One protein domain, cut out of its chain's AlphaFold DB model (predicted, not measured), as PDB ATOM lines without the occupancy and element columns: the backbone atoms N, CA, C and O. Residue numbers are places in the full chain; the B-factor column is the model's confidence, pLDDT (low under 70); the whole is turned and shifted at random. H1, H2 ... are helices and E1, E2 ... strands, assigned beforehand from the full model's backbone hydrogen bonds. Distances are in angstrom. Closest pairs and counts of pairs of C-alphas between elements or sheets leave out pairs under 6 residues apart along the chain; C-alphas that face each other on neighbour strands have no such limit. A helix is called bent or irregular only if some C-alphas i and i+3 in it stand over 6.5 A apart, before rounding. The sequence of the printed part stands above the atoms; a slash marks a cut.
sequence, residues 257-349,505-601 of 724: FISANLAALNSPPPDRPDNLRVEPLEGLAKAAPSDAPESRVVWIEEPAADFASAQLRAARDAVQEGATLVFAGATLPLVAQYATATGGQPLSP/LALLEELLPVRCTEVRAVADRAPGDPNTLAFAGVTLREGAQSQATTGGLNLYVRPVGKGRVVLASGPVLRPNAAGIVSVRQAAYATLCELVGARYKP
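What this domain is: This is residues 257 to 349 and 505 to 601 of the 724 residues of an uncharacterized protein of Verrucomicrobia bacterium (UniProt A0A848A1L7). A strongly twisted sheet of five strands, E2, E3, E8, E7 and E6, runs through the body with H3 packed along one face, while H6 comes up to the sheet with its residues 591 to 594. H1, E1 and H2 gather beside the E2 edge; away from them a small hairpin, E4 and E5, has H4 packed on E4, and H5 bridges H4 and H3. The 190 printed residues hold six named helices and eight named strands, in the order H1 E1 H2 E2 H3 E3 H4 H5 E4 E5 E6 E7 E8 H6, a mixed class. The larger sheet is mixed, with E2, E3 and E8 parallel and E8, E7 and E6 antiparallel; the smaller is antiparallel. The whole is compact, with a radius of gyration of the C-alphas of 15.7 A and spans of 46 by 42 by 28 A.

Where its parts are: Find C-alpha 260 at (200.919, 304.875, 204.540), where H1 begins; it ends at residue 266. Next come E1, residues 276 to 280, and H2, residues 281 to 286. H1 and H2 are irregular: C-alphas 261 and 264 are 7.8 A apart, and C-alphas 282 and 285 are 7.0 A apart. E2, residues 296 to 301, covers 15.6 A. H3, residues 309 to 321, covers 18.5 A, then E3 takes residues 324 to 328 and H4 residues 333 to 342, 14.3 A. After the cut, pick up H5 at C-alpha 505, (181.356, 306.069, 197.446); it runs to residue 511. E4 is residues 518 to 521, E5 533 to 536 and E6 545 to 548. E7, residues 554 to 560, covers 19.2 A, and E8, residues 563 to 568, 16.6 A. H6, residues 581 to 594, covers 20.3 A and ends at C-alpha 594, (188.629, 294.793, 218.590).

How they stand to each other: Start at the edge strand E2: it is parallel to E3 at 14 degrees, with N 298 and O 324 2.8 A apart. E3 is parallel to E8, with N 566 and O 325 at 2.7 A. E6, E7 and E8 form a meander, each strand the antiparallel neighbour of the one before; look at N 567 and O 556, 2.8 A, and N 547 and O 555, 2.9 A. E2, H3 and E3 make a strand-helix-strand unit, two parallel neighbours with a helix between, and its crossover is right-handed. H3 is on the sheet at a height of 9.3 A and runs along the strands, at 12 degrees to E3 on the local plane. H1, H2, H5 and H6 only graze this sheet. H2 touches H3, closest at the C-alphas of Ala 285 and Ala 314, 5.8 A. H5 touches H3 at a shallow tilt of 19 degrees, the same way, with the C-alphas of Leu 312 and Leu 507 closest at 6.9 A. H4 and H5 only just touch, with 3 pairs of C-alphas within 8 A, the closest being Tyr 338 and Leu 505 at 6.1 A. In the hairpin E4 and E5, N 534 and O 520 are 2.8 A apart; the closest C-alphas of H4 and E4 are Ala 336 and Val 519, 5.2 A. E1 pairs with no named strand, but E1 and E2 are near each other, with 5 pairs of C-alphas within 10 A. In H3, H4, H5 and H6 every O i to N i+4 pair is within hydrogen-bond range; H1 has 0 of 3 and H2 0 of 2, with 3 of 4 and 2 of 3 O i to N i+3 pairs within range.

The domain as a whole: The two C-alphas farthest apart are those of Pro 269 and Pro 349, 49.4 A. Residues 350 to 504 are not printed, and C-alphas 349 and 505 are 11.6 A apart across the cut. Of the links printed whole, E4 to E5 and E8 to H6 are long. The mean pLDDT of the printed part is 90.1; residues 288 to 291 and 348 to 349 are under 70.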
ATOM      1  N   PHE A 257     197.309 295.680 208.897       95.88
ATOM      2  CA  PHE A 257     197.554 296.313 207.603       95.88
ATOM      3  C   PHE A 257     197.243 297.798 207.718       95.88
ATOM      4  O   PHE A 257     196.089 298.153 207.947       95.88
ATOM      5  N   ILE A 258     198.256 298.650 207.594       95.38
ATOM      6  CA  ILE A 258     198.171 300.072 207.947       95.38
ATOM      7  C   ILE A 258     198.256 300.987 206.727       95.38
ATOM      8  O   ILE A 258     198.982 300.711 205.769       95.38
ATOM      9  N   SER A 259     197.545 302.113 206.777       91.12
ATOM     10  CA  SER A 259     197.689 303.204 205.810       91.12
ATOM     11  C   SER A 259     199.095 303.830 205.848       91.12
ATOM     12  O   SER A 259     199.775 303.837 206.875       91.12
ATOM     13  N   ALA A 260     199.546 304.382 204.716       86.69
ATOM     14  CA  ALA A 260     200.919 304.875 204.540       86.69
ATOM     15  C   ALA A 260     201.335 305.985 205.529       86.69
ATOM     16  O   ALA A 260     202.507 306.091 205.887       86.69
ATOM     17  N   ASN A 261     200.383 306.784 206.016       86.38
ATOM     18  CA  ASN A 261     200.611 307.813 207.039       86.38
ATOM     19  C   ASN A 261     201.022 307.244 208.411       86.38
ATOM     20  O   ASN A 261     201.466 308.000 209.269       86.38
ATOM     21  N   LEU A 262     200.925 305.929 208.611       90.44
ATOM     22  CA  LEU A 262     201.367 305.231 209.815       90.44
ATOM     23  C   LEU A 262     202.685 304.464 209.631       90.44
ATOM     24  O   LEU A 262     203.056 303.674 210.498       90.44
ATOM     25  N   ALA A 263     203.434 304.688 208.543       85.31
ATOM     26  CA  ALA A 263     204.685 303.968 208.265       85.31
ATOM     27  C   ALA A 263     205.711 304.024 209.420       85.31
ATOM     28  O   ALA A 263     206.474 303.076 209.612       85.31
ATOM     29  N   ALA A 264     205.681 305.088 210.231       83.31
ATOM     30  CA  ALA A 264     206.516 305.249 211.422       83.31
ATOM     31  C   ALA A 264     206.272 304.188 212.517       83.31
ATOM     32  O   ALA A 264     207.121 304.003 213.382       83.31
ATOM     33  N   LEU A 265     205.173 303.422 212.463       88.81
ATOM     34  CA  LEU A 265     204.964 302.255 213.332       88.81
ATOM     35  C   LEU A 265     206.010 301.153 213.128       88.81
ATOM     36  O   LEU A 265     206.182 300.302 213.996       88.81
ATOM     37  N   ASN A 266     206.693 301.134 211.983       85.25
ATOM     38  CA  ASN A 266     207.798 300.213 211.715       85.25
ATOM     39  C   ASN A 266     209.170 300.810 212.055       85.25
ATOM     40  O   ASN A 266     210.186 300.140 211.874       85.25
ATOM     41  N   SER A 267     209.217 302.049 212.548       81.31
ATOM     42  CA  SER A 267     210.454 302.655 213.024       81.31
ATOM     43  C   SER A 267     210.845 302.082 214.394       81.31
ATOM     44  O   SER A 267     209.971 301.805 215.217       81.31
ATOM     45  N   PRO A 268     212.150 301.919 214.671       79.62
ATOM     46  CA  PRO A 268     212.626 301.509 215.984       79.62
ATOM     47  C   PRO A 268     212.195 302.457 217.120       79.62
ATOM     48  O   PRO A 268     211.892 303.627 216.873       79.62
ATOM     49  N   PRO A 269     212.253 301.995 218.381       79.62
ATOM     50  CA  PRO A 269     212.624 300.636 218.782       79.62
ATOM     51  C   PRO A 269     211.526 299.613 218.448       79.62
ATOM     52  O   PRO A 269     210.351 299.990 218.416       79.62
ATOM     53  N   PRO A 270     211.874 298.327 218.238       77.81
ATOM     54  CA  PRO A 270     210.881 297.261 218.225       77.81
ATOM     55  C   PRO A 270     210.205 297.244 219.598       77.81
ATOM     56  O   PRO A 270     210.832 296.953 220.614       77.81
ATOM     57  N   ASP A 271     208.939 297.637 219.641       85.81
ATOM     58  CA  ASP A 271     208.196 297.821 220.888       85.81
ATOM     59  C   ASP A 271     206.997 296.879 221.008       85.81
ATOM     60  O   ASP A 271     206.225 296.954 221.959       85.81
ATOM     61  N   ARG A 272     206.839 295.965 220.055       91.06
ATOM     62  CA  ARG A 272     205.746 294.999 219.994       91.06
ATOM     63  C   ARG A 272     206.291 293.573 219.924       91.06
ATOM     64  O   ARG A 272     207.403 293.385 219.437       91.06
ATOM     65  N   PRO A 273     205.525 292.572 220.387       92.81
ATOM     66  CA  PRO A 273     205.932 291.180 220.265       92.81
ATOM     67  C   PRO A 273     205.951 290.737 218.794       92.81
ATOM     68  O   PRO A 273     205.169 291.231 217.980       92.81
ATOM     69  N   ASP A 274     206.794 289.758 218.461       91.12
ATOM     70  CA  ASP A 274     206.995 289.269 217.082       91.12
ATOM     71  C   ASP A 274     205.721 288.717 216.419       91.12
ATOM     72  O   ASP A 274     205.603 288.661 215.190       91.12
ATOM     73  N   ASN A 275     204.751 288.291 217.232       93.69
ATOM     74  CA  ASN A 275     203.455 287.803 216.775       93.69
ATOM     75  C   ASN A 275     202.424 288.926 216.527       93.69
ATOM     76  O   ASN A 275     201.316 288.613 216.093       93.69
ATOM     77  N   LEU A 276     202.777 290.205 216.726       95.56
ATOM     78  CA  LEU A 276     202.040 291.370 216.224       95.56
ATOM     79  C   LEU A 276     202.769 291.956 215.005       95.56
ATOM     80  O   LEU A 276     203.712 292.744 215.129       95.56
ATOM     81  N   ARG A 277     202.337 291.576 213.802       93.56
ATOM     82  CA  ARG A 277     202.954 292.040 212.550       93.56
ATOM     83  C   ARG A 277     202.252 293.290 212.040       93.56
ATOM     84  O   ARG A 277     201.029 293.330 212.028       93.56
ATOM     85  N   VAL A 278     203.019 294.285 211.604       93.75
ATOM     86  CA  VAL A 278     202.504 295.528 211.013       93.75
ATOM     87  C   VAL A 278     203.028 295.639 209.591       93.75
ATOM     88  O   VAL A 278     204.236 295.626 209.366       93.75
ATOM     89  N   GLU A 279     202.117 295.733 208.633       93.25
ATOM     90  CA  GLU A 279     202.401 295.646 207.207       93.25
ATOM     91  C   GLU A 279     201.721 296.793 206.449       93.25
ATOM     92  O   GLU A 279     200.638 297.232 206.842       93.25
ATOM     93  N   PRO A 280     202.317 297.293 205.355       93.19
ATOM     94  CA  PRO A 280     201.666 298.288 204.512       93.19
ATOM     95  C   PRO A 280     200.371 297.746 203.897       93.19
ATOM     96  O   PRO A 280     200.304 296.585 203.477       93.19
ATOM     97  N   LEU A 281     199.352 298.599 203.790       92.75
ATOM     98  CA  LEU A 281     198.055 298.247 203.209       92.75
ATOM     99  C   LEU A 281     198.155 297.750 201.757       92.75
ATOM    100  O   LEU A 281     197.371 296.904 201.337       92.75
ATOM    101  N   GLU A 282     199.148 298.208 200.993       88.25
ATOM    102  CA  GLU A 282     199.415 297.768 199.616       88.25
ATOM    103  C   GLU A 282     199.747 296.269 199.529       88.25
ATOM    104  O   GLU A 282     199.567 295.642 198.482       88.25
ATOM    105  N   GLY A 283     200.229 295.682 200.629       85.38
ATOM    106  CA  GLY A 283     200.507 294.255 200.747       85.38
ATOM    107  C   GLY A 283     199.266 293.392 200.985       85.38
ATOM    108  O   GLY A 283     199.353 292.177 200.812       85.38
ATOM    109  N   LEU A 284     198.114 293.984 201.336       89.38
ATOM    110  CA  LEU A 284     196.912 293.248 201.747       89.38
ATOM    111  C   LEU A 284     196.437 292.254 200.680       89.38
ATOM    112  O   LEU A 284     196.215 291.087 200.985       89.38
ATOM    113  N   ALA A 285     196.365 292.679 199.416       79.62
ATOM    114  CA  ALA A 285     195.925 291.824 198.308       79.62
ATOM    115  C   ALA A 285     196.895 290.667 197.989       79.62
ATOM    116  O   ALA A 285     196.529 289.726 197.291       79.62
ATOM    117  N   LYS A 286     198.143 290.741 198.473       76.00
ATOM    118  CA  LYS A 286     199.180 289.713 198.278       76.00
ATOM    119  C   LYS A 286     199.306 288.770 199.478       76.00
ATOM    120  O   LYS A 286     200.107 287.838 199.430       76.00
ATOM    121  N   ALA A 287     198.572 289.016 200.565       70.06
ATOM    122  CA  ALA A 287     198.614 288.178 201.753       70.06
ATOM    123  C   ALA A 287     198.059 286.773 201.449       70.06
ATOM    124  O   ALA A 287     197.018 286.631 200.813       70.06
ATOM    125  N   ALA A 288     198.754 285.724 201.904       63.69
ATOM    126  CA  ALA A 288     198.372 284.342 201.620       63.69
ATOM    127  C   ALA A 288     196.987 283.986 202.218       63.69
ATOM    128  O   ALA A 288     196.743 284.301 203.384       63.69
ATOM    129  N   PRO A 289     196.101 283.271 201.495       56.81
ATOM    130  CA  PRO A 289     194.769 282.881 201.985       56.81
ATOM    131  C   PRO A 289     194.765 281.947 203.208       56.81
ATOM    132  O   PRO A 289     193.738 281.802 203.858       56.81
ATOM    133  N   SER A 290     195.891 281.290 203.512       52.97
ATOM    134  CA  SER A 290     196.018 280.283 204.577       52.97
ATOM    135  C   SER A 290     196.130 280.848 205.997       52.97
ATOM    136  O   SER A 290     196.166 280.075 206.950       52.97
ATOM    137  N   ASP A 291     196.215 282.169 206.158       62.41
ATOM    138  CA  ASP A 291     196.250 282.798 207.480       62.41
ATOM    139  C   ASP A 291     194.830 283.008 208.009       62.41
ATOM    140  O   ASP A 291     193.991 283.497 207.259       62.41
ATOM    141  N   ALA A 292     194.600 282.721 209.295       80.00
ATOM    142  CA  ALA A 292     193.357 282.988 210.030       80.00
ATOM    143  C   ALA A 292     192.818 284.411 209.738       80.00
ATOM    144  O   ALA A 292     193.372 285.386 210.266       80.00
ATOM    145  N   PRO A 293     191.792 284.579 208.875       83.25
ATOM    146  CA  PRO A 293     191.321 285.899 208.452       83.25
ATOM    147  C   PRO A 293     190.829 286.760 209.621       83.25
ATOM    148  O   PRO A 293     190.998 287.976 209.606       83.25
ATOM    149  N   GLU A 294     190.310 286.128 210.672       87.00
ATOM    150  CA  GLU A 294     189.866 286.752 211.920       87.00
ATOM    151  C   GLU A 294     190.999 287.385 212.748       87.00
ATOM    152  O   GLU A 294     190.737 288.190 213.641       87.00
ATOM    153  N   SER A 295     192.257 287.046 212.449       89.88
ATOM    154  CA  SER A 295     193.457 287.653 213.042       89.88
ATOM    155  C   SER A 295     193.971 288.868 212.255       89.88
ATOM    156  O   SER A 295     195.011 289.434 212.610       89.88
ATOM    157  N   ARG A 296     193.291 289.272 211.172       93.44
ATOM    158  CA  ARG A 296     193.672 290.424 210.343       93.44
ATOM    159  C   ARG A 296     192.884 291.667 210.745       93.44
ATOM    160  O   ARG A 296     191.652 291.656 210.768       93.44
ATOM    161  N   VAL A 297     193.602 292.761 210.975       97.25
ATOM    162  CA  VAL A 297     193.023 294.094 211.162       97.25
ATOM    163  C   VAL A 297     193.516 294.998 210.043       97.25
ATOM    164  O   VAL A 297     194.714 295.224 209.901       97.25
ATOM    165  N   VAL A 298     192.594 295.511 209.239       97.88
ATOM    166  CA  VAL A 298     192.867 296.541 208.238       97.88
ATOM    167  C   VAL A 298     192.605 297.886 208.897       97.88
ATOM    168  O   VAL A 298     191.462 298.220 209.185       97.88
ATOM    169  N   TRP A 299     193.655 298.642 209.181       97.94
ATOM    170  CA  TRP A 299     193.587 299.914 209.886       97.94
ATOM    171  C   TRP A 299     193.872 301.068 208.931       97.94
ATOM    172  O   TRP A 299     194.991 301.264 208.455       97.94
ATOM    173  N   ILE A 300     192.825 301.838 208.659       97.50
ATOM    174  CA  ILE A 300     192.875 303.029 207.826       97.50
ATOM    175  C   ILE A 300     192.699 304.239 208.745       97.50
ATOM    176  O   ILE A 300     191.581 304.606 209.115       97.50
ATOM    177  N   GLU A 301     193.825 304.833 209.136       96.56
ATOM    178  CA  GLU A 301     193.875 306.052 209.945       96.56
ATOM    179  C   GLU A 301     193.912 307.275 209.031       96.56
ATOM    180  O   GLU A 301     194.689 307.316 208.078       96.56
ATOM    181  N   GLU A 302     193.091 308.278 209.327       94.44
ATOM    182  CA  GLU A 302     192.972 309.538 208.590       94.44
ATOM    183  C   GLU A 302     192.910 309.345 207.053       94.44
ATOM    184  O   GLU A 302     193.765 309.862 206.325       94.44
ATOM    185  N   PRO A 303     191.933 308.576 206.522       91.75
ATOM    186  CA  PRO A 303     191.806 308.367 205.084       91.75
ATOM    187  C   PRO A 303     191.551 309.691 204.364       91.75
ATOM    188  O   PRO A 303     190.504 310.321 204.540       91.75
ATOM    189  N   ALA A 304     192.497 310.086 203.517       86.31
ATOM    190  CA  ALA A 304     192.366 311.256 202.660       86.31
ATOM    191  C   ALA A 304     191.185 311.114 201.678       86.31
ATOM    192  O   ALA A 304     190.728 310.011 201.388       86.31
ATOM    193  N   ALA A 305     190.672 312.226 201.151       80.12
ATOM    194  CA  ALA A 305     189.517 312.204 200.249       80.12
ATOM    195  C   ALA A 305     189.781 311.446 198.921       80.12
ATOM    196  O   ALA A 305     188.850 310.930 198.311       80.12
ATOM    197  N   ASP A 306     191.044 311.320 198.490       70.50
ATOM    198  CA  ASP A 306     191.501 310.543 197.311       70.50
ATOM    199  C   ASP A 306     191.743 309.072 197.607       70.50
ATOM    200  O   ASP A 306     192.286 308.371 196.753       70.50
ATOM    201  N   PHE A 307     191.408 308.584 198.801       83.81
ATOM    202  CA  PHE A 307     191.817 307.248 199.202       83.81
ATOM    203  C   PHE A 307     191.534 306.205 198.109       83.81
ATOM    204  O   PHE A 307     190.407 306.078 197.613       83.81
ATOM    205  N   ALA A 308     192.581 305.476 197.716       80.69
ATOM    206  CA  ALA A 308     192.559 304.679 196.502       80.69
ATOM    207  C   ALA A 308     191.455 303.614 196.561       80.69
ATOM    208  O   ALA A 308     191.428 302.752 197.445       80.69
ATOM    209  N   SER A 309     190.560 303.623 195.569       80.25
ATOM    210  CA  SER A 309     189.434 302.683 195.500       80.25
ATOM    211  C   SER A 309     189.891 301.218 195.449       80.25
ATOM    212  O   SER A 309     189.214 300.341 195.982       80.25
ATOM    213  N   ALA A 310     191.067 300.947 194.873       79.44
ATOM    214  CA  ALA A 310     191.689 299.625 194.868       79.44
ATOM    215  C   ALA A 310     192.040 299.133 196.284       79.44
ATOM    216  O   ALA A 310     191.803 297.968 196.600       79.44
ATOM    217  N   GLN A 311     192.541 300.016 197.155       88.38
ATOM    218  CA  GLN A 311     192.859 299.674 198.545       88.38
ATOM    219  C   GLN A 311     191.585 299.433 199.364       88.38
ATOM    220  O   GLN A 311     191.522 298.468 200.121       88.38
ATOM    221  N   LEU A 312     190.535 300.242 199.163       92.00
ATOM    222  CA  LEU A 312     189.226 300.004 199.790       92.00
ATOM    223  C   LEU A 312     188.574 298.708 199.314       92.00
ATOM    224  O   LEU A 312     187.951 298.012 200.109       92.00
ATOM    225  N   ARG A 313     188.730 298.360 198.034       89.94
ATOM    226  CA  ARG A 313     188.242 297.090 197.492       89.94
ATOM    227  C   ARG A 313     188.967 295.906 198.127       89.94
ATOM    228  O   ARG A 313     188.301 294.986 198.584       89.94
ATOM    229  N   ALA A 314     190.293 295.968 198.238       90.19
ATOM    230  CA  ALA A 314     191.071 294.943 198.931       90.19
ATOM    231  C   ALA A 314     190.672 294.824 200.414       90.19
ATOM    232  O   ALA A 314     190.523 293.718 200.928       90.19
ATOM    233  N   ALA A 315     190.434 295.953 201.092       95.19
ATOM    234  CA  ALA A 315     189.923 295.970 202.461       95.19
ATOM    235  C   ALA A 315     188.534 295.322 202.567       95.19
ATOM    236  O   ALA A 315     188.303 294.511 203.462       95.19
ATOM    237  N   ARG A 316     187.625 295.627 201.631       95.25
ATOM    238  CA  ARG A 316     186.304 294.992 201.533       95.25
ATOM    239  C   ARG A 316     186.439 293.485 201.367       95.25
ATOM    240  O   ARG A 316     185.810 292.750 202.119       95.25
ATOM    241  N   ASP A 317     187.243 293.028 200.410       92.56
ATOM    242  CA  ASP A 317     187.433 291.600 200.138       92.56
ATOM    243  C   ASP A 317     187.981 290.874 201.386       92.56
ATOM    244  O   ASP A 317     187.443 289.844 201.789       92.56
ATOM    245  N   ALA A 318     188.944 291.474 202.097       93.44
ATOM    246  CA  ALA A 318     189.461 290.934 203.357       93.44
ATOM    247  C   ALA A 318     188.391 290.848 204.466       93.44
ATOM    248  O   ALA A 318     188.354 289.876 205.221       93.44
ATOM    249  N   VAL A 319     187.501 291.841 204.574       96.12
ATOM    250  CA  VAL A 319     186.372 291.809 205.525       96.12
ATOM    251  C   VAL A 319     185.394 290.685 205.176       96.12
ATOM    252  O   VAL A 319     184.947 289.968 206.070       96.12
ATOM    253  N   GLN A 320     185.113 290.465 203.887       94.56
ATOM    254  CA  GLN A 320     184.271 289.347 203.442       94.56
ATOM    255  C   GLN A 320     184.863 287.984 203.846       94.56
ATOM    256  O   GLN A 320     184.115 287.059 204.171       94.56
ATOM    257  N   GLU A 321     186.193 287.876 203.896       92.19
ATOM    258  CA  GLU A 321     186.914 286.678 204.343       92.19
ATOM    259  C   GLU A 321     186.956 286.494 205.870       92.19
ATOM    260  O   GLU A 321     187.116 285.360 206.320       92.19
ATOM    261  N   GLY A 322     186.773 287.556 206.665       94.12
ATOM    262  CA  GLY A 322     186.769 287.490 208.136       94.12
ATOM    263  C   GLY A 322     187.550 288.591 208.860       94.12
ATOM    264  O   GLY A 322     187.535 288.624 210.089       94.12
ATOM    265  N   ALA A 323     188.218 289.494 208.136       95.69
ATOM    266  CA  ALA A 323     189.022 290.559 208.738       95.69
ATOM    267  C   ALA A 323     188.176 291.639 209.439       95.69
ATOM    268  O   ALA A 323     186.984 291.820 209.171       95.69
ATOM    269  N   THR A 324     188.828 292.410 210.312       98.19
ATOM    270  CA  THR A 324     188.262 293.629 210.909       98.19
ATOM    271  C   THR A 324     188.814 294.862 210.199       98.19
ATOM    272  O   THR A 324     190.018 295.095 210.234       98.19
ATOM    273  N   LEU A 325     187.959 295.670 209.570       98.56
ATOM    274  CA  LEU A 325     188.334 296.961 208.980       98.56
ATOM    275  C   LEU A 325     188.032 298.095 209.960       98.56
ATOM    276  O   LEU A 325     186.912 298.191 210.445       98.56
ATOM    277  N   VAL A 326     189.002 298.965 210.219       98.56
ATOM    278  CA  VAL A 326     188.895 300.102 211.136       98.56
ATOM    279  C   VAL A 326     189.150 301.399 210.378       98.56
ATOM    280  O   VAL A 326     190.245 301.603 209.856       98.56
ATOM    281  N   PHE A 327     188.154 302.281 210.362       98.44
ATOM    282  CA  PHE A 327     188.302 303.684 209.990       98.44
ATOM    283  C   PHE A 327     188.427 304.527 211.258       98.44
ATOM    284  O   PHE A 327     187.515 304.539 212.088       98.44
ATOM    285  N   ALA A 328     189.542 305.236 211.397       97.88
ATOM    286  CA  ALA A 328     189.806 306.150 212.503       97.88
ATOM    287  C   ALA A 328     190.455 307.434 211.980       97.88
ATOM    288  O   ALA A 328     190.962 307.458 210.858       97.88
ATOM    289  N   GLY A 329     190.376 308.521 212.738       95.69
ATOM    290  CA  GLY A 329     191.018 309.779 212.367       95.69
ATOM    291  C   GLY A 329     190.570 310.937 213.241       95.69
ATOM    292  O   GLY A 329     189.554 310.866 213.930       95.69
ATOM    293  N   ALA A 330     191.327 312.028 213.198       91.75
ATOM    294  CA  ALA A 330     190.949 313.289 213.814       91.75
ATOM    295  C   ALA A 330     189.954 314.082 212.952       91.75
ATOM    296  O   ALA A 330     189.241 314.920 213.502       91.75
ATOM    297  N   THR A 331     189.896 313.834 211.634       92.31
ATOM    298  CA  THR A 331     189.022 314.561 210.688       92.31
ATOM    299  C   THR A 331     188.234 313.666 209.720       92.31
ATOM    300  O   THR A 331     187.180 314.079 209.249       92.31
ATOM    301  N   LEU A 332     188.705 312.441 209.446       94.50
ATOM    302  CA  LEU A 332     188.105 311.462 208.525       94.50
ATOM    303  C   LEU A 332     187.658 312.052 207.159       94.50
ATOM    304  O   LEU A 332     186.483 311.910 206.793       94.50
ATOM    305  N   PRO A 333     188.556 312.667 206.361       91.50
ATOM    306  CA  PRO A 333     188.182 313.382 205.134       91.50
ATOM    307  C   PRO A 333     187.356 312.550 204.144       91.50
ATOM    308  O   PRO A 333     186.367 313.033 203.596       91.50
ATOM    309  N   LEU A 334     187.716 311.278 203.953       92.31
ATOM    310  CA  LEU A 334     186.984 310.356 203.084       92.31
ATOM    311  C   LEU A 334     185.529 310.130 203.538       92.31
ATOM    312  O   LEU A 334     184.606 310.119 202.722       92.31
ATOM    313  N   VAL A 335     185.310 309.956 204.845       95.50
ATOM    314  CA  VAL A 335     183.969 309.729 205.414       95.50
ATOM    315  C   VAL A 335     183.153 311.021 205.372       95.50
ATOM    316  O   VAL A 335     181.968 310.981 205.047       95.50
ATOM    317  N   ALA A 336     183.788 312.172 205.617       93.19
ATOM    318  CA  ALA A 336     183.163 313.486 205.477       93.19
ATOM    319  C   ALA A 336     182.695 313.750 204.033       93.19
ATOM    320  O   ALA A 336     181.586 314.245 203.808       93.19
ATOM    321  N   GLN A 337     183.499 313.353 203.041       88.44
ATOM    322  CA  GLN A 337     183.128 313.451 201.631       88.44
ATOM    323  C   GLN A 337     181.934 312.545 201.289       88.44
ATOM    324  O   GLN A 337     181.026 312.975 200.577       88.44
ATOM    325  N   TYR A 338     181.890 311.324 201.830       92.31
ATOM    326  CA  TYR A 338     180.736 310.429 201.690       92.31
ATOM    327  C   TYR A 338     179.464 310.999 202.336       92.31
ATOM    328  O   TYR A 338     178.400 310.978 201.713       92.31
ATOM    329  N   ALA A 339     179.569 311.558 203.544       92.62
ATOM    330  CA  ALA A 339     178.454 312.212 204.231       92.62
ATOM    331  C   ALA A 339     177.895 313.377 203.399       92.62
ATOM    332  O   ALA A 339     176.691 313.458 203.166       92.62
ATOM    333  N   THR A 340     178.785 314.207 202.848       88.31
ATOM    334  CA  THR A 340     178.425 315.327 201.964       88.31
ATOM    335  C   THR A 340     177.766 314.846 200.669       88.31
ATOM    336  O   THR A 340     176.763 315.406 200.235       88.31
ATOM    337  N   ALA A 341     178.307 313.794 200.045       82.94
ATOM    338  CA  ALA A 341     177.805 313.272 198.775       82.94
ATOM    339  C   ALA A 341     176.415 312.629 198.894       82.94
ATOM    340  O   ALA A 341     175.656 312.626 197.927       82.94
ATOM    341  N   THR A 342     176.101 312.064 200.060       86.81
ATOM    342  CA  THR A 342     174.852 311.329 200.300       86.81
ATOM    343  C   THR A 342     173.816 312.128 201.084       86.81
ATOM    344  O   THR A 342     172.636 311.785 201.051       86.81
ATOM    345  N   GLY A 343     174.223 313.166 201.821       89.56
ATOM    346  CA  GLY A 343     173.343 313.877 202.750       89.56
ATOM    347  C   GLY A 343     172.710 312.940 203.787       89.56
ATOM    348  O   GLY A 343     171.552 313.124 204.156       89.56
ATOM    349  N   GLY A 344     173.422 311.880 204.192       90.00
ATOM    350  CA  GLY A 344     172.915 310.837 205.091       90.00
ATOM    351  C   GLY A 344     171.924 309.843 204.463       90.00
ATOM    352  O   GLY A 344     171.495 308.908 205.141       90.00
ATOM    353  N   GLN A 345     171.571 309.997 203.185       90.81
ATOM    354  CA  GLN A 345     170.664 309.099 202.461       90.81
ATOM    355  C   GLN A 345     171.416 307.915 201.825       90.81
ATOM    356  O   GLN A 345     172.639 307.951 201.723       90.81
ATOM    357  N   PRO A 346     170.735 306.834 201.397       89.19
ATOM    358  CA  PRO A 346     171.372 305.824 200.555       89.19
ATOM    359  C   PRO A 346     172.015 306.459 199.319       89.19
ATOM    360  O   PRO A 346     171.384 307.292 198.662       89.19
ATOM    361  N   LEU A 347     173.236 306.035 198.970       83.62
ATOM    362  CA  LEU A 347     173.853 306.409 197.702       83.62
ATOM    363  C   LEU A 347     172.881 306.086 196.560       83.62
ATOM    364  O   LEU A 347     172.546 304.924 196.322       83.62
ATOM    365  N   SER A 348     172.397 307.125 195.881       69.81
ATOM    366  CA  SER A 348     171.370 306.959 194.859       69.81
ATOM    367  C   SER A 348     171.869 306.036 193.737       69.81
ATOM    368  O   SER A 348     173.040 306.130 193.340       69.81
ATOM    369  N   PRO A 349     171.007 305.158 193.181       59.66
ATOM    370  CA  PRO A 349     171.314 304.511 191.916       59.66
ATOM    371  C   PRO A 349     171.614 305.609 190.893       59.66
ATOM    372  O   PRO A 349     171.045 306.696 190.955       59.66
ATOM    373  N   LEU A 505     182.620 305.842 196.730       88.19
ATOM    374  CA  LEU A 505     181.356 306.069 197.446       88.19
ATOM    375  C   LEU A 505     180.522 304.789 197.579       88.19
ATOM    376  O   LEU A 505     179.942 304.555 198.632       88.19
ATOM    377  N   ALA A 506     180.481 303.949 196.542       88.62
ATOM    378  CA  ALA A 506     179.773 302.672 196.573       88.62
ATOM    379  C   ALA A 506     180.413 301.676 197.553       88.62
ATOM    380  O   ALA A 506     179.696 300.987 198.274       88.62
ATOM    381  N   LEU A 507     181.748 301.631 197.630       93.38
ATOM    382  CA  LEU A 507     182.456 300.823 198.629       93.38
ATOM    383  C   LEU A 507     182.175 301.324 200.052       93.38
ATOM    384  O   LEU A 507     181.922 300.522 200.943       93.38
ATOM    385  N   LEU A 508     182.163 302.641 200.277       95.56
ATOM    386  CA  LEU A 508     181.809 303.221 201.579       95.56
ATOM    387  C   LEU A 508     180.346 302.945 201.953       95.56
ATOM    388  O   LEU A 508     180.067 302.594 203.095       95.56
ATOM    389  N   GLU A 509     179.431 303.029 200.988       94.31
ATOM    390  CA  GLU A 509     178.019 302.663 201.143       94.31
ATOM    391  C   GLU A 509     177.839 301.174 201.499       94.31
ATOM    392  O   GLU A 509     176.927 300.819 202.248       94.31
ATOM    393  N   GLU A 510     178.691 300.288 200.981       94.38
ATOM    394  CA  GLU A 510     178.708 298.866 201.342       94.38
ATOM    395  C   GLU A 510     179.251 298.656 202.765       94.38
ATOM    396  O   GLU A 510     178.655 297.909 203.549       94.38
ATOM    397  N   LEU A 511     180.360 299.323 203.100       97.19
ATOM    398  CA  LEU A 511     181.182 299.041 204.277       97.19
ATOM    399  C   LEU A 511     180.738 299.763 205.549       97.19
ATOM    400  O   LEU A 511     180.705 299.146 206.614       97.19
ATOM    401  N   LEU A 512     180.447 301.065 205.475       98.06
ATOM    402  CA  LEU A 512     180.332 301.901 206.669       98.06
ATOM    403  C   LEU A 512     179.209 301.408 207.604       98.06
ATOM    404  O   LEU A 512     178.155 300.954 207.143       98.06
ATOM    405  N   PRO A 513     179.412 301.496 208.930       98.06
ATOM    406  CA  PRO A 513     178.418 301.076 209.916       98.06
ATOM    407  C   PRO A 513     177.263 302.077 210.055       98.06
ATOM    408  O   PRO A 513     176.204 301.731 210.577       98.06
ATOM    409  N   VAL A 514     177.441 303.311 209.576       97.56
ATOM    410  CA  VAL A 514     176.460 304.394 209.681       97.56
ATOM    411  C   VAL A 514     176.367 305.188 208.385       97.56
ATOM    412  O   VAL A 514     177.324 305.264 207.614       97.56
ATOM    413  N   ARG A 515     175.222 305.837 208.179       97.06
ATOM    414  CA  ARG A 515     175.122 307.041 207.346       97.06
ATOM    415  C   ARG A 515     175.041 308.252 208.265       97.06
ATOM    416  O   ARG A 515     174.450 308.164 209.337       97.06
ATOM    417  N   CYS A 516     175.641 309.358 207.861       96.62
ATOM    418  CA  CYS A 516     175.594 310.619 208.592       96.62
ATOM    419  C   CYS A 516     175.499 311.768 207.590       96.62
ATOM    420  O   CYS A 516     175.878 311.618 206.428       96.62
ATOM    421  N   THR A 517     174.961 312.899 208.033       95.81
ATOM    422  CA  THR A 517     174.859 314.111 207.213       95.81
ATOM    423  C   THR A 517     176.145 314.929 207.253       95.81
ATOM    424  O   THR A 517     176.404 315.704 206.342       95.81
ATOM    425  N   GLU A 518     176.943 314.773 208.311       94.44
ATOM    426  CA  GLU A 518     178.155 315.553 208.554       94.44
ATOM    427  C   GLU A 518     179.108 314.793 209.492       94.44
ATOM    428  O   GLU A 518     178.663 314.076 210.395       94.44
ATOM    429  N   VAL A 519     180.413 315.006 209.305       95.88
ATOM    430  CA  VAL A 519     181.482 314.645 210.249       95.88
ATOM    431  C   VAL A 519     182.095 315.947 210.758       95.88
ATOM    432  O   VAL A 519     182.548 316.753 209.947       95.88
ATOM    433  N   ARG A 520     182.118 316.171 212.075       93.62
ATOM    434  CA  ARG A 520     182.645 317.414 212.662       93.62
ATOM    435  C   ARG A 520     183.532 317.166 213.873       93.62
ATOM    436  O   ARG A 520     183.310 316.223 214.630       93.62
ATOM    437  N   ALA A 521     184.502 318.050 214.079       92.25
ATOM    438  CA  ALA A 521     185.331 318.048 215.278       92.25
ATOM    439  C   ALA A 521     184.526 318.473 216.519       92.25
ATOM    440  O   ALA A 521     183.646 319.331 216.444       92.25
ATOM    441  N   VAL A 522     184.856 317.891 217.672       91.12
ATOM    442  CA  VAL A 522     184.304 318.288 218.976       91.12
ATOM    443  C   VAL A 522     185.158 319.423 219.553       91.12
ATOM    444  O   VAL A 522     186.344 319.221 219.825       91.12
ATOM    445  N   ALA A 523     184.564 320.612 219.707       79.94
ATOM    446  CA  ALA A 523     185.255 321.835 220.133       79.94
ATOM    447  C   ALA A 523     185.571 321.866 221.643       79.94
ATOM    448  O   ALA A 523     186.706 322.152 222.018       79.94
ATOM    449  N   ASP A 524     184.613 321.482 222.495       79.31
ATOM    450  CA  ASP A 524     184.699 321.615 223.961       79.31
ATOM    451  C   ASP A 524     184.953 320.267 224.652       79.31
ATOM    452  O   ASP A 524     184.141 319.778 225.441       79.31
ATOM    453  N   ARG A 525     186.074 319.620 224.320       81.50
ATOM    454  CA  ARG A 525     186.442 318.323 224.911       81.50
ATOM    455  C   ARG A 525     187.339 318.474 226.137       81.50
ATOM    456  O   ARG A 525     188.208 319.346 226.182       81.50
ATOM    457  N   ALA A 526     187.190 317.561 227.094       80.81
ATOM    458  CA  ALA A 526     188.134 317.449 228.199       80.81
ATOM    459  C   ALA A 526     189.534 317.045 227.678       80.81
ATOM    460  O   ALA A 526     189.636 316.265 226.721       80.81
ATOM    461  N   PRO A 527     190.632 317.535 228.285       74.00
ATOM    462  CA  PRO A 527     191.973 317.053 227.970       74.00
ATOM    463  C   PRO A 527     192.059 315.529 228.118       74.00
ATOM    464  O   PRO A 527     191.681 314.981 229.150       74.00
ATOM    465  N   GLY A 528     192.555 314.847 227.086       77.19
ATOM    466  CA  GLY A 528     192.675 313.385 227.073       77.19
ATOM    467  C   GLY A 528     191.425 312.621 226.619       77.19
ATOM    468  O   GLY A 528     191.506 311.402 226.515       77.19
ATOM    469  N   ASP A 529     190.312 313.291 226.297       86.62
ATOM    470  CA  ASP A 529     189.154 312.625 225.685       86.62
ATOM    471  C   ASP A 529     189.526 312.074 224.290       86.62
ATOM    472  O   ASP A 529     189.934 312.855 223.415       86.62
ATOM    473  N   PRO A 530     189.410 310.750 224.057       90.38
ATOM    474  CA  PRO A 530     189.731 310.149 222.765       90.38
ATOM    475  C   PRO A 530     188.684 310.454 221.679       90.38
ATOM    476  O   PRO A 530     188.968 310.264 220.495       90.38
ATOM    477  N   ASN A 531     187.491 310.938 222.039       94.12
ATOM    478  CA  ASN A 531     186.377 311.172 221.117       94.12
ATOM    479  C   ASN A 531     186.445 312.564 220.484       94.12
ATOM    480  O   ASN A 531     185.734 313.495 220.862       94.12
ATOM    481  N   THR A 532     187.327 312.728 219.502       93.69
ATOM    482  CA  THR A 532     187.549 314.028 218.858       93.69
ATOM    483  C   THR A 532     186.539 314.372 217.760       93.69
ATOM    484  O   THR A 532     186.553 315.507 217.280       93.69
ATOM    485  N   LEU A 533     185.691 313.427 217.348       95.31
ATOM    486  CA  LEU A 533     184.723 313.571 216.262       95.31
ATOM    487  C   LEU A 533     183.290 313.282 216.717       95.31
ATOM    488  O   LEU A 533     183.032 312.381 217.510       95.31
ATOM    489  N   ALA A 534     182.349 314.014 216.128       94.75
ATOM    490  CA  ALA A 534     180.924 313.737 216.187       94.75
ATOM    491  C   ALA A 534     180.366 313.545 214.771       94.75
ATOM    492  O   ALA A 534     180.703 314.285 213.843       94.75
ATOM    493  N   PHE A 535     179.465 312.577 214.626       96.56
ATOM    494  CA  PHE A 535     178.721 312.329 213.394       96.56
ATOM    495  C   PHE A 535     177.308 312.901 213.556       96.56
ATOM    496  O   PHE A 535     176.597 312.539 214.495       96.56
ATOM    497  N   ALA A 536     176.889 313.816 212.681       96.00
ATOM    498  CA  ALA A 536     175.546 314.399 212.730       96.00
ATOM    499  C   ALA A 536     174.547 313.568 211.913       96.00
ATOM    500  O   ALA A 536     174.912 312.964 210.903       96.00
ATOM    501  N   GLY A 537     173.278 313.538 212.333       95.12
ATOM    502  CA  GLY A 537     172.220 312.844 211.585       95.12
ATOM    503  C   GLY A 537     172.472 311.340 211.412       95.12
ATOM    504  O   GLY A 537     172.202 310.789 210.348       95.12
ATOM    505  N   VAL A 538     173.051 310.689 212.426       96.44
ATOM    506  CA  VAL A 538     173.457 309.278 212.357       96.44
ATOM    507  C   VAL A 538     172.254 308.367 212.144       96.44
ATOM    508  O   VAL A 538     171.320 308.347 212.940       96.44
ATOM    509  N   THR A 539     172.334 307.546 211.103       96.69
ATOM    510  CA  THR A 539     171.455 306.400 210.870       96.69
ATOM    511  C   THR A 539     172.305 305.135 210.878       96.69
ATOM    512  O   THR A 539     173.171 304.960 210.016       96.69
ATOM    513  N   LEU A 540     172.070 304.253 211.853       97.00
ATOM    514  CA  LEU A 540     172.746 302.957 211.927       97.00
ATOM    515  C   LEU A 540     172.343 302.081 210.738       97.00
ATOM    516  O   LEU A 540     171.176 302.020 210.349       97.00
ATOM    517  N   ARG A 541     173.321 301.387 210.163       95.94
ATOM    518  CA  ARG A 541     173.065 300.347 209.168       95.94
ATOM    519  C   ARG A 541     172.566 299.079 209.846       95.94
ATOM    520  O   ARG A 541     172.798 298.863 211.030       95.94
ATOM    521  N   GLU A 542     171.897 298.222 209.083       94.06
ATOM    522  CA  GLU A 542     171.421 296.936 209.590       94.06
ATOM    523  C   GLU A 542     172.571 296.132 210.224       94.06
ATOM    524  O   GLU A 542     173.654 296.007 209.639       94.06
ATOM    525  N   GLY A 543     172.337 295.646 211.448       94.56
ATOM    526  CA  GLY A 543     173.319 294.935 212.270       94.56
ATOM    527  C   GLY A 543     174.381 295.819 212.939       94.56
ATOM    528  O   GLY A 543     175.190 295.292 213.699       94.56
ATOM    529  N   ALA A 544     174.404 297.131 212.683       97.44
ATOM    530  CA  ALA A 544     175.366 298.037 213.296       97.44
ATOM    531  C   ALA A 544     174.979 298.407 214.735       97.44
ATOM    532  O   ALA A 544     173.805 298.592 215.056       97.44
ATOM    533  N   GLN A 545     175.983 298.554 215.595       97.19
ATOM    534  CA  GLN A 545     175.837 298.899 217.008       97.19
ATOM    535  C   GLN A 545     176.900 299.918 217.422       97.19
ATOM    536  O   GLN A 545     177.985 299.965 216.844       97.19
ATOM    537  N   SER A 546     176.595 300.731 218.432       95.38
ATOM    538  CA  SER A 546     177.577 301.592 219.093       95.38
ATOM    539  C   SER A 546     178.159 300.897 220.322       95.38
ATOM    540  O   SER A 546     177.409 300.329 221.115       95.38
ATOM    541  N   GLN A 547     179.468 301.003 220.519       94.69
ATOM    542  CA  GLN A 547     180.167 300.515 221.709       94.69
ATOM    543  C   GLN A 547     181.327 301.451 222.066       94.69
ATOM    544  O   GLN A 547     181.751 302.247 221.231       94.69
ATOM    545  N   ALA A 548     181.869 301.336 223.275       94.31
ATOM    546  CA  ALA A 548     183.086 302.036 223.683       94.31
ATOM    547  C   ALA A 548     184.216 301.028 223.927       94.31
ATOM    548  O   ALA A 548     183.960 299.913 224.383       94.31
ATOM    549  N   THR A 549     185.455 301.409 223.616       93.44
ATOM    550  CA  THR A 549     186.643 300.639 224.020       93.44
ATOM    551  C   THR A 549     186.882 300.770 225.520       93.44
ATOM    552  O   THR A 549     186.361 301.680 226.169       93.44
ATOM    553  N   THR A 550     187.759 299.927 226.068       88.31
ATOM    554  CA  THR A 550     188.246 300.088 227.448       88.31
ATOM    555  C   THR A 550     188.846 301.485 227.697       88.31
ATOM    556  O   THR A 550     188.750 302.017 228.800       88.31
ATOM    557  N   GLY A 551     189.427 302.108 226.664       85.50
ATOM    558  CA  GLY A 551     189.970 303.470 226.705       85.50
ATOM    559  C   GLY A 551     188.941 304.593 226.525       85.50
ATOM    560  O   GLY A 551     189.339 305.750 226.462       85.50
ATOM    561  N   GLY A 552     187.646 304.281 226.411       92.88
ATOM    562  CA  GLY A 552     186.573 305.269 226.258       92.88
ATOM    563  C   GLY A 552     186.379 305.811 224.837       92.88
ATOM    564  O   GLY A 552     185.597 306.740 224.651       92.88
ATOM    565  N   LEU A 553     187.060 305.253 223.828       95.44
ATOM    566  CA  LEU A 553     186.851 305.624 222.424       95.44
ATOM    567  C   LEU A 553     185.539 305.014 221.923       95.44
ATOM    568  O   LEU A 553     185.371 303.794 221.934       95.44
ATOM    569  N   ASN A 554     184.625 305.856 221.451       96.88
ATOM    570  CA  ASN A 554     183.336 305.458 220.901       96.88
ATOM    571  C   ASN A 554     183.494 304.931 219.476       96.88
ATOM    572  O   ASN A 554     184.107 305.567 218.613       96.88
ATOM    573  N   LEU A 555     182.870 303.790 219.220       98.00
ATOM    574  CA  LEU A 555     182.940 303.044 217.976       98.00
ATOM    575  C   LEU A 555     181.536 302.728 217.469       98.00
ATOM    576  O   LEU A 555     180.662 302.338 218.242       98.00
ATOM    577  N   TYR A 556     181.360 302.778 216.154       98.44
ATOM    578  CA  TYR A 556     180.267 302.106 215.462       98.44
ATOM    579  C   TYR A 556     180.806 300.835 214.820       98.44
ATOM    580  O   TYR A 556     181.765 300.891 214.054       98.44
ATOM    581  N   VAL A 557     180.197 299.692 215.116       98.25
ATOM    582  CA  VAL A 557     180.645 298.376 214.654       98.25
ATOM    583  C   VAL A 557     179.521 297.708 213.888       98.25
ATOM    584  O   VAL A 557     178.388 297.683 214.358       98.25
ATOM    585  N   ARG A 558     179.823 297.149 212.717       97.94
ATOM    586  CA  ARG A 558     178.856 296.438 211.878       97.94
ATOM    587  C   ARG A 558     179.442 295.124 211.356       97.94
ATOM    588  O   ARG A 558     180.516 295.158 210.754       97.94
ATOM    589  N   PRO A 559     178.746 293.987 211.516       97.56
ATOM    590  CA  PRO A 559     179.088 292.749 210.821       97.56
ATOM    591  C   PRO A 559     178.943 292.918 209.303       97.56
ATOM    592  O   PRO A 559     177.912 293.391 208.822       97.56
ATOM    593  N   VAL A 560     179.970 292.538 208.543       95.62
ATOM    594  CA  VAL A 560     179.964 292.573 207.072       95.62
ATOM    595  C   VAL A 560     180.662 291.314 206.570       95.62
ATOM    596  O   VAL A 560     181.819 291.068 206.905       95.62
ATOM    597  N   GLY A 561     179.960 290.501 205.778       93.69
ATOM    598  CA  GLY A 561     180.471 289.191 205.369       93.69
ATOM    599  C   GLY A 561     180.761 288.298 206.576       93.69
ATOM    600  O   GLY A 561     179.926 288.175 207.472       93.69
ATOM    601  N   LYS A 562     181.951 287.686 206.611       95.00
ATOM    602  CA  LYS A 562     182.440 286.914 207.769       95.00
ATOM    603  C   LYS A 562     183.143 287.781 208.823       95.00
ATOM    604  O   LYS A 562     183.454 287.285 209.903       95.00
ATOM    605  N   GLY A 563     183.445 289.034 208.490       96.56
ATOM    606  CA  GLY A 563     184.201 289.969 209.313       96.56
ATOM    607  C   GLY A 563     183.343 291.105 209.859       96.56
ATOM    608  O   GLY A 563     182.131 290.980 210.063       96.56
ATOM    609  N   ARG A 564     183.988 292.245 210.124       97.62
ATOM    610  CA  ARG A 564     183.311 293.447 210.631       97.62
ATOM    611  C   ARG A 564     183.996 294.731 210.178       97.62
ATOM    612  O   ARG A 564     185.199 294.751 209.922       97.62
ATOM    613  N   VAL A 565     183.230 295.815 210.151       98.62
ATOM    614  CA  VAL A 565     183.719 297.178 209.916       98.62
ATOM    615  C   VAL A 565     183.488 298.013 211.171       98.62
ATOM    616  O   VAL A 565     182.426 297.939 211.788       98.62
ATOM    617  N   VAL A 566     184.490 298.803 211.539       98.56
ATOM    618  CA  VAL A 566     184.530 299.688 212.702       98.56
ATOM    619  C   VAL A 566     184.774 301.115 212.221       98.56
ATOM    620  O   VAL A 566     185.687 301.359 211.435       98.56
ATOM    621  N   LEU A 567     183.975 302.060 212.706       98.62
ATOM    622  CA  LEU A 567     184.175 303.497 212.531       98.62
ATOM    623  C   LEU A 567     184.359 304.136 213.908       98.62
ATOM    624  O   LEU A 567     183.444 304.090 214.730       98.62
ATOM    625  N   ALA A 568     185.532 304.710 214.160       98.12
ATOM    626  CA  ALA A 568     185.863 305.356 215.424       98.12
ATOM    627  C   ALA A 568     185.474 306.841 215.437       98.12
ATOM    628  O   ALA A 568     185.564 307.535 214.425       98.12
ATOM    629  N   SER A 569     185.095 307.344 216.613       97.00
ATOM    630  CA  SER A 569     184.747 308.757 216.854       97.00
ATOM    631  C   SER A 569     185.970 309.616 217.199       97.00
ATOM    632  O   SER A 569     185.867 310.627 217.890       97.00
ATOM    633  N   GLY A 570     187.146 309.204 216.742       96.00
ATOM    634  CA  GLY A 570     188.429 309.843 216.999       96.00
ATOM    635  C   GLY A 570     189.583 308.983 216.480       96.00
ATOM    636  O   GLY A 570     189.349 307.873 215.985       96.00
ATOM    637  N   PRO A 571     190.826 309.481 216.554       95.38
ATOM    638  CA  PRO A 571     191.990 308.736 216.102       95.38
ATOM    639  C   PRO A 571     192.299 307.576 217.051       95.38
ATOM    640  O   PRO A 571     192.253 307.743 218.271       95.38
ATOM    641  N   VAL A 572     192.687 306.421 216.499       95.94
ATOM    642  CA  VAL A 572     193.309 305.349 217.301       95.94
ATOM    643  C   VAL A 572     194.765 305.721 217.584       95.94
ATOM    644  O   VAL A 572     195.257 305.538 218.696       95.94
ATOM    645  N   LEU A 573     195.438 306.306 216.592       92.44
ATOM    646  CA  LEU A 573     196.758 306.910 216.720       92.44
ATOM    647  C   LEU A 573     196.834 308.155 215.844       92.44
ATOM    648  O   LEU A 573     196.583 308.098 214.645       92.44
ATOM    649  N   ARG A 574     197.265 309.285 216.403       88.94
ATOM    650  CA  ARG A 574     197.600 310.438 215.560       88.94
ATOM    651  C   ARG A 574     198.887 310.134 214.785       88.94
ATOM    652  O   ARG A 574     199.875 309.775 215.427       88.94
ATOM    653  N   PRO A 575     198.934 310.320 213.453       85.12
ATOM    654  CA  PRO A 575     200.118 309.996 212.655       85.12
ATOM    655  C   PRO A 575     201.424 310.633 213.157       85.12
ATOM    656  O   PRO A 575     202.462 309.978 213.190       85.12
ATOM    657  N   ASN A 576     201.374 311.881 213.633       78.50
ATOM    658  CA  ASN A 576     202.539 312.583 214.183       78.50
ATOM    659  C   ASN A 576     203.038 312.021 215.530       78.50
ATOM    660  O   ASN A 576     204.183 312.261 215.899       78.50
ATOM    661  N   ALA A 577     202.213 311.249 216.237       81.25
ATOM    662  CA  ALA A 577     202.554 310.595 217.496       81.25
ATOM    663  C   ALA A 577     203.051 309.151 217.304       81.25
ATOM    664  O   ALA A 577     203.414 308.493 218.275       81.25
ATOM    665  N   ALA A 578     203.108 308.639 216.067       82.94
ATOM    666  CA  ALA A 578     203.527 307.263 215.793       82.94
ATOM    667  C   ALA A 578     204.979 306.964 216.215       82.94
ATOM    668  O   ALA A 578     205.336 305.808 216.435       82.94
ATOM    669  N   GLY A 579     205.813 307.993 216.393       74.25
ATOM    670  CA  GLY A 579     207.162 307.855 216.946       74.25
ATOM    671  C   GLY A 579     207.210 307.547 218.450       74.25
ATOM    672  O   GLY A 579     208.239 307.063 218.921       74.25
ATOM    673  N   ILE A 580     206.117 307.763 219.188       75.94
ATOM    674  CA  ILE A 580     206.071 307.644 220.650       75.94
ATOM    675  C   ILE A 580     205.653 306.223 221.049       75.94
ATOM    676  O   ILE A 580     204.525 305.802 220.787       75.94
ATOM    677  N   VAL A 581     206.546 305.494 221.729       80.62
ATOM    678  CA  VAL A 581     206.329 304.093 222.149       80.62
ATOM    679  C   VAL A 581     205.027 303.938 222.931       80.62
ATOM    680  O   VAL A 581     204.181 303.134 222.555       80.62
ATOM    681  N   SER A 582     204.823 304.724 223.990       77.12
ATOM    682  CA  SER A 582     203.641 304.611 224.858       77.12
ATOM    683  C   SER A 582     202.318 304.778 224.098       77.12
ATOM    684  O   SER A 582     201.357 304.051 224.359       77.12
ATOM    685  N   VAL A 583     202.277 305.679 223.113       82.31
ATOM    686  CA  VAL A 583     201.092 305.913 222.279       82.31
ATOM    687  C   VAL A 583     200.884 304.750 221.302       82.31
ATOM    688  O   VAL A 583     199.754 304.290 221.137       82.31
ATOM    689  N   ARG A 584     201.962 304.192 220.725       89.38
ATOM    690  CA  ARG A 584     201.879 302.956 219.922       89.38
ATOM    691  C   ARG A 584     201.328 301.786 220.732       89.38
ATOM    692  O   ARG A 584     200.437 301.093 220.253       89.38
ATOM    693  N   GLN A 585     201.800 301.597 221.967       89.50
ATOM    694  CA  GLN A 585     201.310 300.538 222.855       89.50
ATOM    695  C   GLN A 585     199.796 300.635 223.093       89.50
ATOM    696  O   GLN A 585     199.098 299.622 223.038       89.50
ATOM    697  N   ALA A 586     199.278 301.846 223.327       89.50
ATOM    698  CA  ALA A 586     197.846 302.082 223.514       89.50
ATOM    699  C   ALA A 586     197.034 301.793 222.236       89.50
ATOM    700  O   ALA A 586     195.971 301.166 222.299       89.50
ATOM    701  N   ALA A 587     197.558 302.182 221.070       93.94
ATOM    702  CA  ALA A 587     196.952 301.870 219.777       93.94
ATOM    703  C   ALA A 587     196.909 300.351 219.522       93.94
ATOM    704  O   ALA A 587     195.860 299.813 219.165       93.94
ATOM    705  N   TYR A 588     198.007 299.632 219.780       95.94
ATOM    706  CA  TYR A 588     198.056 298.172 219.649       95.94
ATOM    707  C   TYR A 588     197.072 297.470 220.588       95.94
ATOM    708  O   TYR A 588     196.384 296.545 220.155       95.94
ATOM    709  N   ALA A 589     196.967 297.928 221.840       95.00
ATOM    710  CA  ALA A 589     195.996 297.404 222.798       95.00
ATOM    711  C   ALA A 589     194.561 297.559 222.278       95.00
ATOM    712  O   ALA A 589     193.814 296.583 222.248       95.00
ATOM    713  N   THR A 590     194.228 298.754 221.784       95.62
ATOM    714  CA  THR A 590     192.912 299.066 221.210       95.62
ATOM    715  C   THR A 590     192.595 298.166 220.013       95.62
ATOM    716  O   THR A 590     191.527 297.567 219.951       95.62
ATOM    717  N   LEU A 591     193.524 298.008 219.065       96.94
ATOM    718  CA  LEU A 591     193.301 297.190 217.865       96.94
ATOM    719  C   LEU A 591     193.201 295.690 218.182       96.94
ATOM    720  O   LEU A 591     192.394 294.988 217.573       96.94
ATOM    721  N   CYS A 592     193.986 295.196 219.144       96.62
ATOM    722  CA  CYS A 592     193.906 293.806 219.597       96.62
ATOM    723  C   CYS A 592     192.585 293.520 220.332       96.62
ATOM    724  O   CYS A 592     191.990 292.462 220.118       96.62
ATOM    725  N   GLU A 593     192.086 294.470 221.130       94.88
ATOM    726  CA  GLU A 593     190.777 294.388 221.795       94.88
ATOM    727  C   GLU A 593     189.638 294.194 220.779       94.88
ATOM    728  O   GLU A 593     188.772 293.344 220.991       94.88
ATOM    729  N   LEU A 594     189.672 294.887 219.631       93.88
ATOM    730  CA  LEU A 594     188.629 294.793 218.590       93.88
ATOM    731  C   LEU A 594     188.447 293.386 218.012       93.88
ATOM    732  O   LEU A 594     187.345 293.019 217.593       93.88
ATOM    733  N   VAL A 595     189.522 292.604 217.992       94.25
ATOM    734  CA  VAL A 595     189.510 291.207 217.550       94.25
ATOM    735  C   VAL A 595     189.453 290.234 218.726       94.25
ATOM    736  O   VAL A 595     189.464 289.031 218.508       94.25
ATOM    737  N   GLY A 596     189.368 290.703 219.972       93.50
ATOM    738  CA  GLY A 596     189.319 289.858 221.168       93.50
ATOM    739  C   GLY A 596     190.655 289.200 221.530       93.50
ATOM    740  O   GLY A 596     190.663 288.169 222.200       93.50
ATOM    741  N   ALA A 597     191.781 289.746 221.063       95.31
ATOM    742  CA  ALA A 597     193.115 289.329 221.492       95.31
ATOM    743  C   ALA A 597     193.546 290.104 222.746       95.31
ATOM    744  O   ALA A 597     193.228 291.284 222.908       95.31
ATOM    745  N   ARG A 598     194.299 289.456 223.641       95.69
ATOM    746  CA  ARG A 598     194.805 290.086 224.866       95.69
ATOM    747  C   ARG A 598     196.227 290.568 224.644       95.69
ATOM    748  O   ARG A 598     197.177 289.786 224.683       95.69
ATOM    749  N   TYR A 599     196.349 291.873 224.449       95.56
ATOM    750  CA  TYR A 599     197.623 292.569 224.387       95.56
ATOM    751  C   TYR A 599     197.991 293.121 225.766       95.56
ATOM    752  O   TYR A 599     197.202 293.834 226.387       95.56
ATOM    753  N   LYS A 600     199.190 292.803 226.249       93.25
ATOM    754  CA  LYS A 600     199.783 293.435 227.427       93.25
ATOM    755  C   LYS A 600     200.835 294.434 226.947       93.25
ATOM    756  O   LYS A 600     201.830 293.991 226.375       93.25
ATOM    757  N   PRO A 601     200.635 295.743 227.167       88.94
ATOM    758  CA  PRO A 601     201.619 296.765 226.833       88.94
ATOM    759  C   PRO A 601     202.974 296.535 227.499       88.94
ATOM    760  O   PRO A 601     203.038 295.997 228.607       88.94
TER     761      PRO A 601